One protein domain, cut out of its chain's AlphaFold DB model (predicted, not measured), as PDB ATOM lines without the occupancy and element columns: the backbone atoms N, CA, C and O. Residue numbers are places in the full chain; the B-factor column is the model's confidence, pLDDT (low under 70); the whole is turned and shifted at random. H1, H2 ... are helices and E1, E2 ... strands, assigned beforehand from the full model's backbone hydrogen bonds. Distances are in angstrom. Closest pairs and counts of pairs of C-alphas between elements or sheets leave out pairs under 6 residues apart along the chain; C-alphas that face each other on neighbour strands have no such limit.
ATOM      1  N   VAL A  76      85.019 -91.601 -12.413       94.25
ATOM      2  CA  VAL A  76      83.725 -91.877 -11.796       94.25
ATOM      3  C   VAL A  76      83.956 -92.682 -10.528       94.25
ATOM      4  O   VAL A  76      84.673 -93.685 -10.531       94.25
ATOM      5  N   LEU A  77      83.334 -92.234  -9.442       95.69
ATOM      6  CA  LEU A  77      83.278 -92.959  -8.184       95.69
ATOM      7  C   LEU A  77      82.064 -93.886  -8.207       95.69
ATOM      8  O   LEU A  77      80.922 -93.433  -8.191       95.69
ATOM      9  N   ILE A  78      82.320 -95.188  -8.276       94.50
ATOM     10  CA  ILE A  78      81.282 -96.216  -8.278       94.50
ATOM     11  C   ILE A  78      81.223 -96.836  -6.890       94.50
ATOM     12  O   ILE A  78      82.198 -97.431  -6.423       94.50
ATOM     13  N   ARG A  79      80.067 -96.725  -6.237       94.44
ATOM     14  CA  ARG A  79      79.858 -97.305  -4.914       94.44
ATOM     15  C   ARG A  79      79.833 -98.822  -4.985       94.44
ATOM     16  O   ARG A  79      79.016 -99.398  -5.703       94.44
ATOM     17  N   TYR A  80      80.682 -99.476  -4.202       89.00
ATOM     18  CA  TYR A  80      80.696-100.931  -4.136       89.00
ATOM     19  C   TYR A  80      79.792-101.451  -3.008       89.00
ATOM     20  O   TYR A  80      79.803-100.910  -1.896       89.00
ATOM     21  N   PRO A  81      78.994-102.509  -3.251       90.69
ATOM     22  CA  PRO A  81      78.172-103.103  -2.209       90.69
ATOM     23  C   PRO A  81      79.052-103.706  -1.110       90.69
ATOM     24  O   PRO A  81      80.102-104.308  -1.361       90.69
ATOM     25  N   ARG A  82      78.605-103.560   0.139       93.25
ATOM     26  CA  ARG A  82      79.238-104.226   1.277       93.25
ATOM     27  C   ARG A  82      79.031-105.735   1.149       93.25
ATOM     28  O   ARG A  82      77.895-106.206   1.169       93.25
ATOM     29  N   ILE A  83      80.132-106.474   1.057       93.12
ATOM     30  CA  ILE A  83      80.129-107.937   1.123       93.12
ATOM     31  C   ILE A  83      79.847-108.341   2.573       93.12
ATOM     32  O   ILE A  83      80.447-107.788   3.492       93.12
ATOM     33  N   ARG A  84      78.923-109.286   2.773       96.06
ATOM     34  CA  ARG A  84      78.761-109.974   4.060       96.06
ATOM     35  C   ARG A  84      79.661-111.199   4.065       96.06
ATOM     36  O   ARG A  84      79.582-112.005   3.138       96.06
ATOM     37  N   PHE A  85      80.479-111.361   5.096       96.88
ATOM     38  CA  PHE A  85      81.434-112.469   5.168       96.88
ATOM     39  C   PHE A  85      80.772-113.764   5.663       96.88
ATOM     40  O   PHE A  85      80.973-114.204   6.793       96.88
ATOM     41  N   THR A  86      79.958-114.379   4.802       97.19
ATOM     42  CA  THR A  86      79.462-115.754   4.986       97.19
ATOM     43  C   THR A  86      80.561-116.772   4.669       97.19
ATOM     44  O   THR A  86      81.554-116.432   4.027       97.19
ATOM     45  N   ALA A  87      80.389-118.033   5.087       97.06
ATOM     46  CA  ALA A  87      81.365-119.086   4.790       97.06
ATOM     47  C   ALA A  87      81.640-119.206   3.277       97.06
ATOM     48  O   ALA A  87      82.798-119.272   2.884       97.06
ATOM     49  N   ASP A  88      80.605-119.104   2.431       97.00
ATOM     50  CA  ASP A  88      80.765-119.067   0.968       97.00
ATOM     51  C   ASP A  88      81.609-117.889   0.510       97.00
ATOM     52  O   ASP A  88      82.592-118.071  -0.198       97.00
ATOM     53  N   ALA A  89      81.246-116.673   0.928       96.56
ATOM     54  CA  ALA A  89      81.940-115.466   0.500       96.56
ATOM     55  C   ALA A  89      83.424-115.495   0.898       96.56
ATOM     56  O   ALA A  89      84.287-115.084   0.120       96.56
ATOM     57  N   VAL A  90      83.728-116.014   2.090       97.75
ATOM     58  CA  VAL A  90      85.106-116.178   2.567       97.75
ATOM     59  C   VAL A  90      85.867-117.199   1.724       97.75
ATOM     60  O   VAL A  90      87.015-116.936   1.370       97.75
ATOM     61  N   LEU A  91      85.249-118.325   1.361       97.69
ATOM     62  CA  LEU A  91      85.888-119.357   0.537       97.69
ATOM     63  C   LEU A  91      86.061-118.920  -0.922       97.69
ATOM     64  O   LEU A  91      87.135-119.118  -1.488       97.69
ATOM     65  N   CYS A  92      85.071-118.242  -1.510       97.19
ATOM     66  CA  CYS A  92      85.164-117.670  -2.857       97.19
ATOM     67  C   CYS A  92      86.339-116.692  -3.003       97.19
ATOM     68  O   CYS A  92      86.912-116.567  -4.085       97.19
ATOM     69  N   HIS A  93      86.713-116.004  -1.920       97.38
ATOM     70  CA  HIS A  93      87.792-115.017  -1.906       97.38
ATOM     71  C   HIS A  93      88.984-115.420  -1.027       97.38
ATOM     72  O   HIS A  93      89.792-114.558  -0.672       97.38
ATOM     73  N   GLU A  94      89.139-116.710  -0.697       97.62
ATOM     74  CA  GLU A  94      90.132-117.178   0.281       97.62
ATOM     75  C   GLU A  94      91.550-116.710  -0.068       97.62
ATOM     76  O   GLU A  94      92.253-116.183   0.792       97.62
ATOM     77  N   GLY A  95      91.968-116.853  -1.329       97.62
ATOM     78  CA  GLY A  95      93.319-116.479  -1.757       97.62
ATOM     79  C   GLY A  95      93.636-115.002  -1.501       97.62
ATOM     80  O   GLY A  95      94.693-114.674  -0.960       97.62
ATOM     81  N   THR A  96      92.697-114.113  -1.830       97.75
ATOM     82  CA  THR A  96      92.844-112.665  -1.634       97.75
ATOM     83  C   THR A  96      92.776-112.290  -0.158       97.75
ATOM     84  O   THR A  96      93.623-111.535   0.328       97.75
ATOM     85  N   LEU A  97      91.806-112.839   0.578       98.00
ATOM     86  CA  LEU A  97      91.625-112.563   2.003       98.00
ATOM     87  C   LEU A  97      92.819-113.052   2.827       98.00
ATOM     88  O   LEU A  97      93.276-112.347   3.720       98.00
ATOM     89  N   ARG A  98      93.387-114.212   2.492       97.94
ATOM     90  CA  ARG A  98      94.554-114.777   3.179       97.94
ATOM     91  C   ARG A  98      95.829-113.961   2.960       97.94
ATOM     92  O   ARG A  98      96.637-113.851   3.876       97.94
ATOM     93  N   GLN A  99      96.010-113.384   1.769       97.62
ATOM     94  CA  GLN A  99      97.151-112.506   1.458       97.62
ATOM     95  C   GLN A  99      97.027-111.119   2.101       97.62
ATOM     96  O   GLN A  99      98.039-110.514   2.439       97.62
ATOM     97  N   SER A 100      95.798-110.622   2.255       97.50
ATOM     98  CA  SER A 100      95.496-109.291   2.802       97.50
ATOM     99  C   SER A 100      95.129-109.301   4.289       97.50
ATOM    100  O   SER A 100      94.749-108.265   4.836       97.50
ATOM    101  N   LEU A 101      95.233-110.455   4.952       98.19
ATOM    102  CA  LEU A 101      94.863-110.631   6.351       98.19
ATOM    103  C   LEU A 101      95.758-109.779   7.263       98.19
ATOM    104  O   LEU A 101      96.972-109.971   7.286       98.19
ATOM    105  N   TRP A 336      88.246-106.244  -4.551       94.75
ATOM    106  CA  TRP A 336      88.054-105.475  -5.785       94.75
ATOM    107  C   TRP A 336      89.360-105.244  -6.548       94.75
ATOM    108  O   TRP A 336      89.404-105.358  -7.772       94.75
ATOM    109  N   ALA A 337      90.458-104.977  -5.840       95.19
ATOM    110  CA  ALA A 337      91.769-104.795  -6.457       95.19
ATOM    111  C   ALA A 337      92.289-106.067  -7.153       95.19
ATOM    112  O   ALA A 337      93.099-105.971  -8.077       95.19
ATOM    113  N   LYS A 338      91.843-107.254  -6.717       96.19
ATOM    114  CA  LYS A 338      92.224-108.562  -7.277       96.19
ATOM    115  C   LYS A 338      91.193-109.155  -8.239       96.19
ATOM    116  O   LYS A 338      91.445-110.228  -8.780       96.19
ATOM    117  N   GLU A 339      90.067-108.485  -8.455       94.75
ATOM    118  CA  GLU A 339      89.007-108.959  -9.342       94.75
ATOM    119  C   GLU A 339      89.499-109.073 -10.794       94.75
ATOM    120  O   GLU A 339      90.301-108.253 -11.265       94.75
ATOM    121  N   SER A 340      89.041-110.112 -11.502       96.25
ATOM    122  CA  SER A 340      89.447-110.339 -12.889       96.25
ATOM    123  C   SER A 340      88.880-109.258 -13.814       96.25
ATOM    124  O   SER A 340      87.884-108.600 -13.510       96.25
ATOM    125  N   PHE A 341      89.512-109.075 -14.974       96.50
ATOM    126  CA  PHE A 341      89.053-108.112 -15.975       96.50
ATOM    127  C   PHE A 341      87.584-108.352 -16.376       96.50
ATOM    128  O   PHE A 341      86.812-107.398 -16.444       96.50
ATOM    129  N   GLU A 342      87.191-109.611 -16.577       97.12
ATOM    130  CA  GLU A 342      85.834-110.005 -16.982       97.12
ATOM    131  C   GLU A 342      84.799-109.714 -15.889       97.12
ATOM    132  O   GLU A 342      83.812-109.032 -16.147       97.12
ATOM    133  N   GLN A 343      85.073-110.118 -14.644       94.69
ATOM    134  CA  GLN A 343      84.172-109.877 -13.511       94.69
ATOM    135  C   GLN A 343      83.915-108.381 -13.291       94.69
ATOM    136  O   GLN A 343      82.783-107.965 -13.033       94.69
ATOM    137  N   ARG A 344      84.950-107.547 -13.455       95.38
ATOM    138  CA  ARG A 344      84.788-106.090 -13.391       95.38
ATOM    139  C   ARG A 344      83.915-105.556 -14.522       95.38
ATOM    140  O   ARG A 344      83.084-104.691 -14.261       95.38
ATOM    141  N   ILE A 345      84.057-106.066 -15.749       96.00
ATOM    142  CA  ILE A 345      83.174-105.685 -16.865       96.00
ATOM    143  C   ILE A 345      81.730-106.054 -16.565       96.00
ATOM    144  O   ILE A 345      80.859-105.214 -16.763       96.00
ATOM    145  N   ASP A 346      81.466-107.252 -16.049       95.44
ATOM    146  CA  ASP A 346      80.105-107.681 -15.725       95.44
ATOM    147  C   ASP A 346      79.459-106.766 -14.680       95.44
ATOM    148  O   ASP A 346      78.302-106.364 -14.821       95.44
ATOM    149  N   ARG A 347      80.226-106.338 -13.670       93.00
ATOM    150  CA  ARG A 347      79.763-105.337 -12.699       93.00
ATOM    151  C   ARG A 347      79.511-103.976 -13.337       93.00
ATOM    152  O   ARG A 347      78.486-103.360 -13.060       93.00
ATOM    153  N   LEU A 348      80.424-103.502 -14.182       94.50
ATOM    154  CA  LEU A 348      80.262-102.228 -14.884       94.50
ATOM    155  C   LEU A 348      79.059-102.260 -15.838       94.50
ATOM    156  O   LEU A 348      78.336-101.271 -15.931       94.50
ATOM    157  N   ASN A 349      78.800-103.396 -16.493       95.56
ATOM    158  CA  ASN A 349      77.616-103.640 -17.316       95.56
ATOM    159  C   ASN A 349      76.337-103.587 -16.476       95.56
ATOM    160  O   ASN A 349      75.371-102.953 -16.888       95.56
ATOM    161  N   ALA A 350      76.339-104.192 -15.284       94.12
ATOM    162  CA  ALA A 350      75.184-104.178 -14.385       94.12
ATOM    163  C   ALA A 350      74.791-102.759 -13.931       94.12
ATOM    164  O   ALA A 350      73.618-102.506 -13.668       94.12
ATOM    165  N   VAL A 351      75.754-101.831 -13.864       93.19
ATOM    166  CA  VAL A 351      75.516-100.406 -13.560       93.19
ATOM    167  C   VAL A 351      75.318 -99.566 -14.837       93.19
ATOM    168  O   VAL A 351      74.930 -98.405 -14.759       93.19
ATOM    169  N   GLY A 352      75.550-100.136 -16.024       94.25
ATOM    170  CA  GLY A 352      75.439 -99.438 -17.310       94.25
ATOM    171  C   GLY A 352      76.595 -98.479 -17.618       94.25
ATOM    172  O   GLY A 352      76.438 -97.585 -18.442       94.25
ATOM    173  N   LEU A 353      77.751 -98.643 -16.966       94.44
ATOM    174  CA  LEU A 353      78.905 -97.740 -17.090       94.44
ATOM    175  C   LEU A 353      80.067 -98.314 -17.910       94.44
ATOM    176  O   LEU A 353      81.026 -97.598 -18.183       94.44
ATOM    177  N   SER A 354      79.997 -99.576 -18.336       94.81
ATOM    178  CA  SER A 354      81.086-100.274 -19.042       94.81
ATOM    179  C   SER A 354      81.550 -99.611 -20.342       94.81
ATOM    180  O   SER A 354      82.716 -99.741 -20.696       94.81
ATOM    181  N   ALA A 355      80.663 -98.901 -21.043       94.31
ATOM    182  CA  ALA A 355      80.998 -98.164 -22.263       94.31
ATOM    183  C   ALA A 355      81.618 -96.781 -21.989       94.31
ATOM    184  O   ALA A 355      82.219 -96.193 -22.882       94.31
ATOM    185  N   VAL A 356      81.450 -96.255 -20.773       94.62
ATOM    186  CA  VAL A 356      81.804 -94.877 -20.399       94.62
ATOM    187  C   VAL A 356      83.117 -94.813 -19.617       94.62
ATOM    188  O   VAL A 356      83.837 -93.817 -19.697       94.62
ATOM    189  N   VAL A 357      83.451 -95.865 -18.866       96.38
ATOM    190  CA  VAL A 357      84.657 -95.922 -18.031       96.38
ATOM    191  C   VAL A 357      85.668 -96.934 -18.560       96.38
ATOM    192  O   VAL A 357      85.310 -97.969 -19.119       96.38
ATOM    193  N   GLU A 358      86.955 -96.679 -18.340       96.44
ATOM    194  CA  GLU A 358      87.991 -97.682 -18.566       96.44
ATOM    195  C   GLU A 358      87.891 -98.785 -17.497       96.44
ATOM    196  O   GLU A 358      87.743 -98.503 -16.305       96.44
ATOM    197  N   ASN A 359      88.064-100.054 -17.882       95.94
ATOM    198  CA  ASN A 359      88.083-101.184 -16.940       95.94
ATOM    199  C   ASN A 359      89.413-101.292 -16.161       95.94
ATOM    200  O   ASN A 359      90.142-102.293 -16.217       95.94
ATOM    201  N   ARG A 360      89.747-100.234 -15.424       95.75
ATOM    202  CA  ARG A 360      90.956-100.127 -14.611       95.75
ATOM    203  C   ARG A 360      90.637 -99.376 -13.326       95.75
ATOM    204  O   ARG A 360      90.165 -98.250 -13.364       95.75
ATOM    205  N   ILE A 361      90.940 -99.988 -12.187       95.69
ATOM    206  CA  ILE A 361      90.789 -99.339 -10.883       95.69
ATOM    207  C   ILE A 361      92.008 -98.445 -10.646       95.69
ATOM    208  O   ILE A 361      93.137 -98.936 -10.660       95.69
ATOM    209  N   ILE A 362      91.783 -97.153 -10.408       95.00
ATOM    210  CA  ILE A 362      92.850 -96.218 -10.004       95.00
ATOM    211  C   ILE A 362      93.033 -96.246  -8.486       95.00
ATOM    212  O   ILE A 362      94.149 -96.181  -7.969       95.00
ATOM    213  N   GLY A 363      91.932 -96.352  -7.746       93.62
ATOM    214  CA  GLY A 363      91.968 -96.338  -6.295       93.62
ATOM    215  C   GLY A 363      90.589 -96.393  -5.664       93.62
ATOM    216  O   GLY A 363      89.590 -96.676  -6.320       93.62
ATOM    217  N   PHE A 364      90.564 -96.111  -4.366       95.12
ATOM    218  CA  PHE A 364      89.379 -96.180  -3.526       95.12
ATOM    219  C   PHE A 364      89.256 -94.892  -2.719       95.12
ATOM    220  O   PHE A 364      90.265 -94.387  -2.215       95.12
ATOM    221  N   GLN A 365      88.028 -94.405  -2.566       94.31
ATOM    222  CA  GLN A 365      87.668 -93.300  -1.686       94.31
ATOM    223  C   GLN A 365      86.496 -93.757  -0.816       94.31
ATOM    224  O   GLN A 365      85.354 -93.818  -1.260       94.31
ATOM    225  N   GLY A 366      86.780 -94.146   0.428       92.81
ATOM    226  CA  GLY A 366      85.764 -94.731   1.300       92.81
ATOM    227  C   GLY A 366      85.117 -95.970   0.667       92.81
ATOM    228  O   GLY A 366      85.796 -96.973   0.432       92.81
ATOM    229  N   GLN A 367      83.804 -95.897   0.422       94.06
ATOM    230  CA  GLN A 367      82.985 -96.981  -0.151       94.06
ATOM    231  C   GLN A 367      82.875 -96.936  -1.677       94.06
ATOM    232  O   GLN A 367      82.083 -97.682  -2.255       94.06
ATOM    233  N   ASP A 368      83.664 -96.079  -2.316       95.69
ATOM    234  CA  ASP A 368      83.620 -95.883  -3.752       95.69
ATOM    235  C   ASP A 368      84.945 -96.302  -4.393       95.69
ATOM    236  O   ASP A 368      86.032 -96.100  -3.834       95.69
ATOM    237  N   VAL A 369      84.850 -96.917  -5.570       96.00
ATOM    238  CA  VAL A 369      85.984 -97.280  -6.424       96.00
ATOM    239  C   VAL A 369      86.080 -96.269  -7.553       96.00
ATOM    240  O   VAL A 369      85.086 -95.979  -8.217       96.00
ATOM    241  N   ALA A 370      87.280 -95.743  -7.779       96.25
ATOM    242  CA  ALA A 370      87.543 -94.791  -8.846       96.25
ATOM    243  C   ALA A 370      87.881 -95.520 -10.152       96.25
ATOM    244  O   ALA A 370      88.911 -96.203 -10.239       96.25
ATOM    245  N   PHE A 371      87.036 -95.322 -11.163       96.31
ATOM    246  CA  PHE A 371      87.269 -95.754 -12.539       96.31
ATOM    247  C   PHE A 371      87.489 -94.533 -13.439       96.31
ATOM    248  O   PHE A 371      86.685 -93.602 -13.383       96.31
ATOM    249  N   PRO A 372      88.542 -94.503 -14.267       96.44
ATOM    250  CA  PRO A 372      88.778 -93.394 -15.176       96.44
ATOM    251  C   PRO A 372      87.693 -93.328 -16.251       96.44
ATOM    252  O   PRO A 372      87.256 -94.360 -16.759       96.44
ATOM    253  N   LEU A 373      87.274 -92.119 -16.619       95.50
ATOM    254  CA  LEU A 373      86.388 -91.907 -17.763       95.50
ATOM    255  C   LEU A 373      87.144 -92.185 -19.066       95.50
ATOM    256  O   LEU A 373      88.216 -91.622 -19.286       95.50
ATOM    257  N   ALA A 374      86.569 -93.031 -19.922       94.25
ATOM    258  CA  ALA A 374      87.072 -93.282 -21.271       94.25
ATOM    259  C   ALA A 374      86.609 -92.188 -22.249       94.25
ATOM    260  O   ALA A 374      87.351 -91.817 -23.155       94.25
ATOM    261  N   ASP A 375      85.403 -91.648 -22.038       90.81
ATOM    262  CA  ASP A 375      84.825 -90.568 -22.839       90.81
ATOM    263  C   ASP A 375      84.330 -89.424 -21.940       90.81
ATOM    264  O   ASP A 375      83.417 -89.587 -21.129       90.81
ATOM    265  N   LEU A 376      84.933 -88.241 -22.095       87.62
ATOM    266  CA  LEU A 376      84.572 -87.034 -21.344       87.62
ATOM    267  C   LEU A 376      83.227 -86.435 -21.776       87.62
ATOM    268  O   LEU A 376      82.673 -85.614 -21.050       87.62
ATOM    269  N   THR A 377      82.701 -86.821 -22.943       88.12
ATOM    270  CA  THR A 377      81.407 -86.338 -23.453       88.12
ATOM    271  C   THR A 377      80.216 -87.116 -22.895       88.12
ATOM    272  O   THR A 377      79.078 -86.662 -22.997       88.12
ATOM    273  N   ALA A 378      80.471 -88.252 -22.238       86.00
ATOM    274  CA  ALA A 378      79.437 -89.113 -21.677       86.00
ATOM    275  C   ALA A 378      78.674 -88.492 -20.489       86.00
ATOM    276  O   ALA A 378      77.613 -88.993 -20.121       86.00
ATOM    277  N   VAL A 379      79.185 -87.405 -19.895       85.19
ATOM    278  CA  VAL A 379      78.531 -86.662 -18.803       85.19
ATOM    279  C   VAL A 379      78.149 -85.261 -19.305       85.19
ATOM    280  O   VAL A 379      78.882 -84.303 -19.064       85.19
ATOM    281  N   PRO A 380      77.018 -85.109 -20.019       78.25
ATOM    282  CA  PRO A 380      76.674 -83.861 -20.707       78.25
ATOM    283  C   PRO A 380      76.332 -82.698 -19.763       78.25
ATOM    284  O   PRO A 380      76.340 -81.547 -20.186       78.25
ATOM    285  N   GLU A 381      76.028 -82.977 -18.492       81.69
ATOM    286  CA  GLU A 381      75.669 -81.954 -17.499       81.69
ATOM    287  C   GLU A 381      76.870 -81.130 -17.008       81.69
ATOM    288  O   GLU A 381      76.682 -80.062 -16.425       81.69
ATOM    289  N   VAL A 382      78.102 -81.600 -17.235       83.31
ATOM    290  CA  VAL A 382      79.326 -80.956 -16.747       83.31
ATOM    291  C   VAL A 382      80.307 -80.776 -17.901       83.31
ATOM    292  O   VAL A 382      80.661 -81.736 -18.579       83.31
ATOM    293  N   GLU A 383      80.817 -79.556 -18.096       88.25
ATOM    294  CA  GLU A 383      81.883 -79.258 -19.067       88.25
ATOM    295  C   GLU A 383      83.246 -79.814 -18.592       88.25
ATOM    296  O   GLU A 383      84.188 -79.070 -18.313       88.25
ATOM    297  N   LEU A 384      83.369 -81.143 -18.486       88.81
ATOM    298  CA  LEU A 384      84.571 -81.823 -17.985       88.81
ATOM    299  C   LEU A 384      85.815 -81.498 -18.814       88.81
ATOM    300  O   LEU A 384      86.900 -81.380 -18.258       88.81
ATOM    301  N   GLN A 385      85.664 -81.305 -20.126       88.25
ATOM    302  CA  GLN A 385      86.772 -80.929 -21.010       88.25
ATOM    303  C   GLN A 385      87.392 -79.586 -20.618       88.25
ATOM    304  O   GLN A 385      88.613 -79.457 -20.583       88.25
ATOM    305  N   LYS A 386      86.553 -78.600 -20.281       90.31
ATOM    306  CA  LYS A 386      87.014 -77.282 -19.848       90.31
ATOM    307  C   LYS A 386      87.698 -77.370 -18.489       90.31
ATOM    308  O   LYS A 386      88.791 -76.847 -18.332       90.31
ATOM    309  N   LEU A 387      87.109 -78.112 -17.550       89.50
ATOM    310  CA  LEU A 387      87.698 -78.326 -16.229       89.50
ATOM    311  C   LEU A 387      89.065 -79.025 -16.308       89.50
ATOM    312  O   LEU A 387      89.987 -78.642 -15.595       89.50
ATOM    313  N   VAL A 388      89.209 -80.038 -17.168       91.12
ATOM    314  CA  VAL A 388      90.496 -80.711 -17.394       91.12
ATOM    315  C   VAL A 388      91.513 -79.738 -17.983       91.12
ATOM    316  O   VAL A 388      92.623 -79.677 -17.468       91.12
ATOM    317  N   ALA A 389      91.141 -78.938 -18.986       90.81
ATOM    318  CA  ALA A 389      92.042 -77.949 -19.582       90.81
ATOM    319  C   ALA A 389      92.482 -76.863 -18.578       90.81
ATOM    320  O   ALA A 389      93.655 -76.479 -18.545       90.81
ATOM    321  N   ASP A 390      91.562 -76.398 -17.728       91.81
ATOM    322  CA  ASP A 390      91.855 -75.442 -16.658       91.81
ATOM    323  C   ASP A 390      92.834 -76.064 -15.639       91.81
ATOM    324  O   ASP A 390      93.861 -75.467 -15.317       91.81
ATOM    325  N   LEU A 391      92.594 -77.311 -15.210       91.44
ATOM    326  CA  LEU A 391      93.480 -78.026 -14.285       91.44
ATOM    327  C   LEU A 391      94.847 -78.364 -14.896       91.44
ATOM    328  O   LEU A 391      95.856 -78.310 -14.200       91.44
ATOM    329  N   GLU A 392      94.915 -78.708 -16.180       91.62
ATOM    330  CA  GLU A 392      96.184 -78.917 -16.888       91.62
ATOM    331  C   GLU A 392      97.000 -77.622 -16.960       91.62
ATOM    332  O   GLU A 392      98.223 -77.652 -16.805       91.62
ATOM    333  N   THR A 393      96.328 -76.479 -17.114       91.44
ATOM    334  CA  THR A 393      96.960 -75.156 -17.046       91.44
ATOM    335  C   THR A 393      97.492 -74.876 -15.639       91.44
ATOM    336  O   THR A 393      98.639 -74.448 -15.487       91.44
ATOM    337  N   ASP A 394      96.713 -75.176 -14.597       89.81
ATOM    338  CA  ASP A 394      97.152 -75.049 -13.203       89.81
ATOM    339  C   ASP A 394      98.340 -75.968 -12.888       89.81
ATOM    340  O   ASP A 394      99.278 -75.562 -12.201       89.81
ATOM    341  N   ILE A 395      98.352 -77.184 -13.438       89.69
ATOM    342  CA  ILE A 395      99.454 -78.143 -13.310       89.69
ATOM    343  C   ILE A 395     100.713 -77.653 -14.019       89.69
ATOM    344  O   ILE A 395     101.798 -77.733 -13.445       89.69
ATOM    345  N   ALA A 396     100.589 -77.113 -15.232       88.06
ATOM    346  CA  ALA A 396     101.718 -76.532 -15.953       88.06
ATOM    347  C   ALA A 396     102.332 -75.347 -15.186       88.06
ATOM    348  O   ALA A 396     103.546 -75.136 -15.224       88.06
ATOM    349  N   ASN A 397     101.499 -74.610 -14.449       90.19
ATOM    350  CA  ASN A 397     101.915 -73.502 -13.596       90.19
ATOM    351  C   ASN A 397     102.336 -73.939 -12.180       90.19
ATOM    352  O   ASN A 397     102.847 -73.115 -11.415       90.19
ATOM    353  N   PHE A 398     102.148 -75.211 -11.813       87.38
ATOM    354  CA  PHE A 398     102.429 -75.703 -10.470       87.38
ATOM    355  C   PHE A 398     103.934 -75.702 -10.191       87.38
ATOM    356  O   PHE A 398     104.714 -76.468 -10.759       87.38
TER     357      PHE A 398
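What this domain is: This is residues 76 to 101 and 336 to 398 of the 486 residues of an uncharacterized protein of Microbacterium oryzae (UniProt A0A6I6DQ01). A small sheet of three antiparallel strands, E1, E3 and E2, makes the middle of a long, loose row of parts, with the short helices H1 and H2 at one far end and the helix H4 at the other. H3 lies near the sheet without packing on it, and residues 389 to 398 stick out. The 89 printed residues hold four named helices and three named strands, in the order E1 H1 H2 H3 E2 E3 H4, of mixed class. The whole is loose, with a radius of gyration of the C-alphas of 16.7 A, and spans 51 by 30 by 19 A.

Where its parts are: Find C-alpha 76 at (83.725, -91.877, -11.796), where E1, residues 76 to 79, begins. Go on to H1, residues 87 to 92, and H2, residues 94 to 99. After the cut, H3 runs from 341 to 351 over 15.8 A. Then come E2, residues 363 to 365, and E3, residues 368 to 372, 12.8 A long. H4, residues 384 to 396, covers 18.1 A and ends at C-alpha 396 at (101.718, -76.532, -15.953).

How they stand to each other: E3 is the inner strand; look for N 76 and O 371, 2.8 A apart, between E1 and E3. E2 and E3 form a hairpin, with N 365 and O 368 at 2.9 A. H1 and H2 are close but not clearly touching: their closest C-alphas, of Val 90 and Leu 97, are 7.5 A apart, and their lines stand about perpendicular at 76 degrees. H3 and H4 are apart, and neither is on the sheet. In H1, H2, H3 and H4 every O i to N i+4 pair is within hydrogen-bond range.

The domain as a whole: The two C-alphas farthest apart, of Ala 87 and Asn 397, are 53.3 A apart. Residues 102 to 335 are not printed, and C-alphas 101 and 336 are 14.8 A apart across this cut. The links from H3 to E2 and from E3 to H4 are long. No printed residue is under 70 in pLDDT.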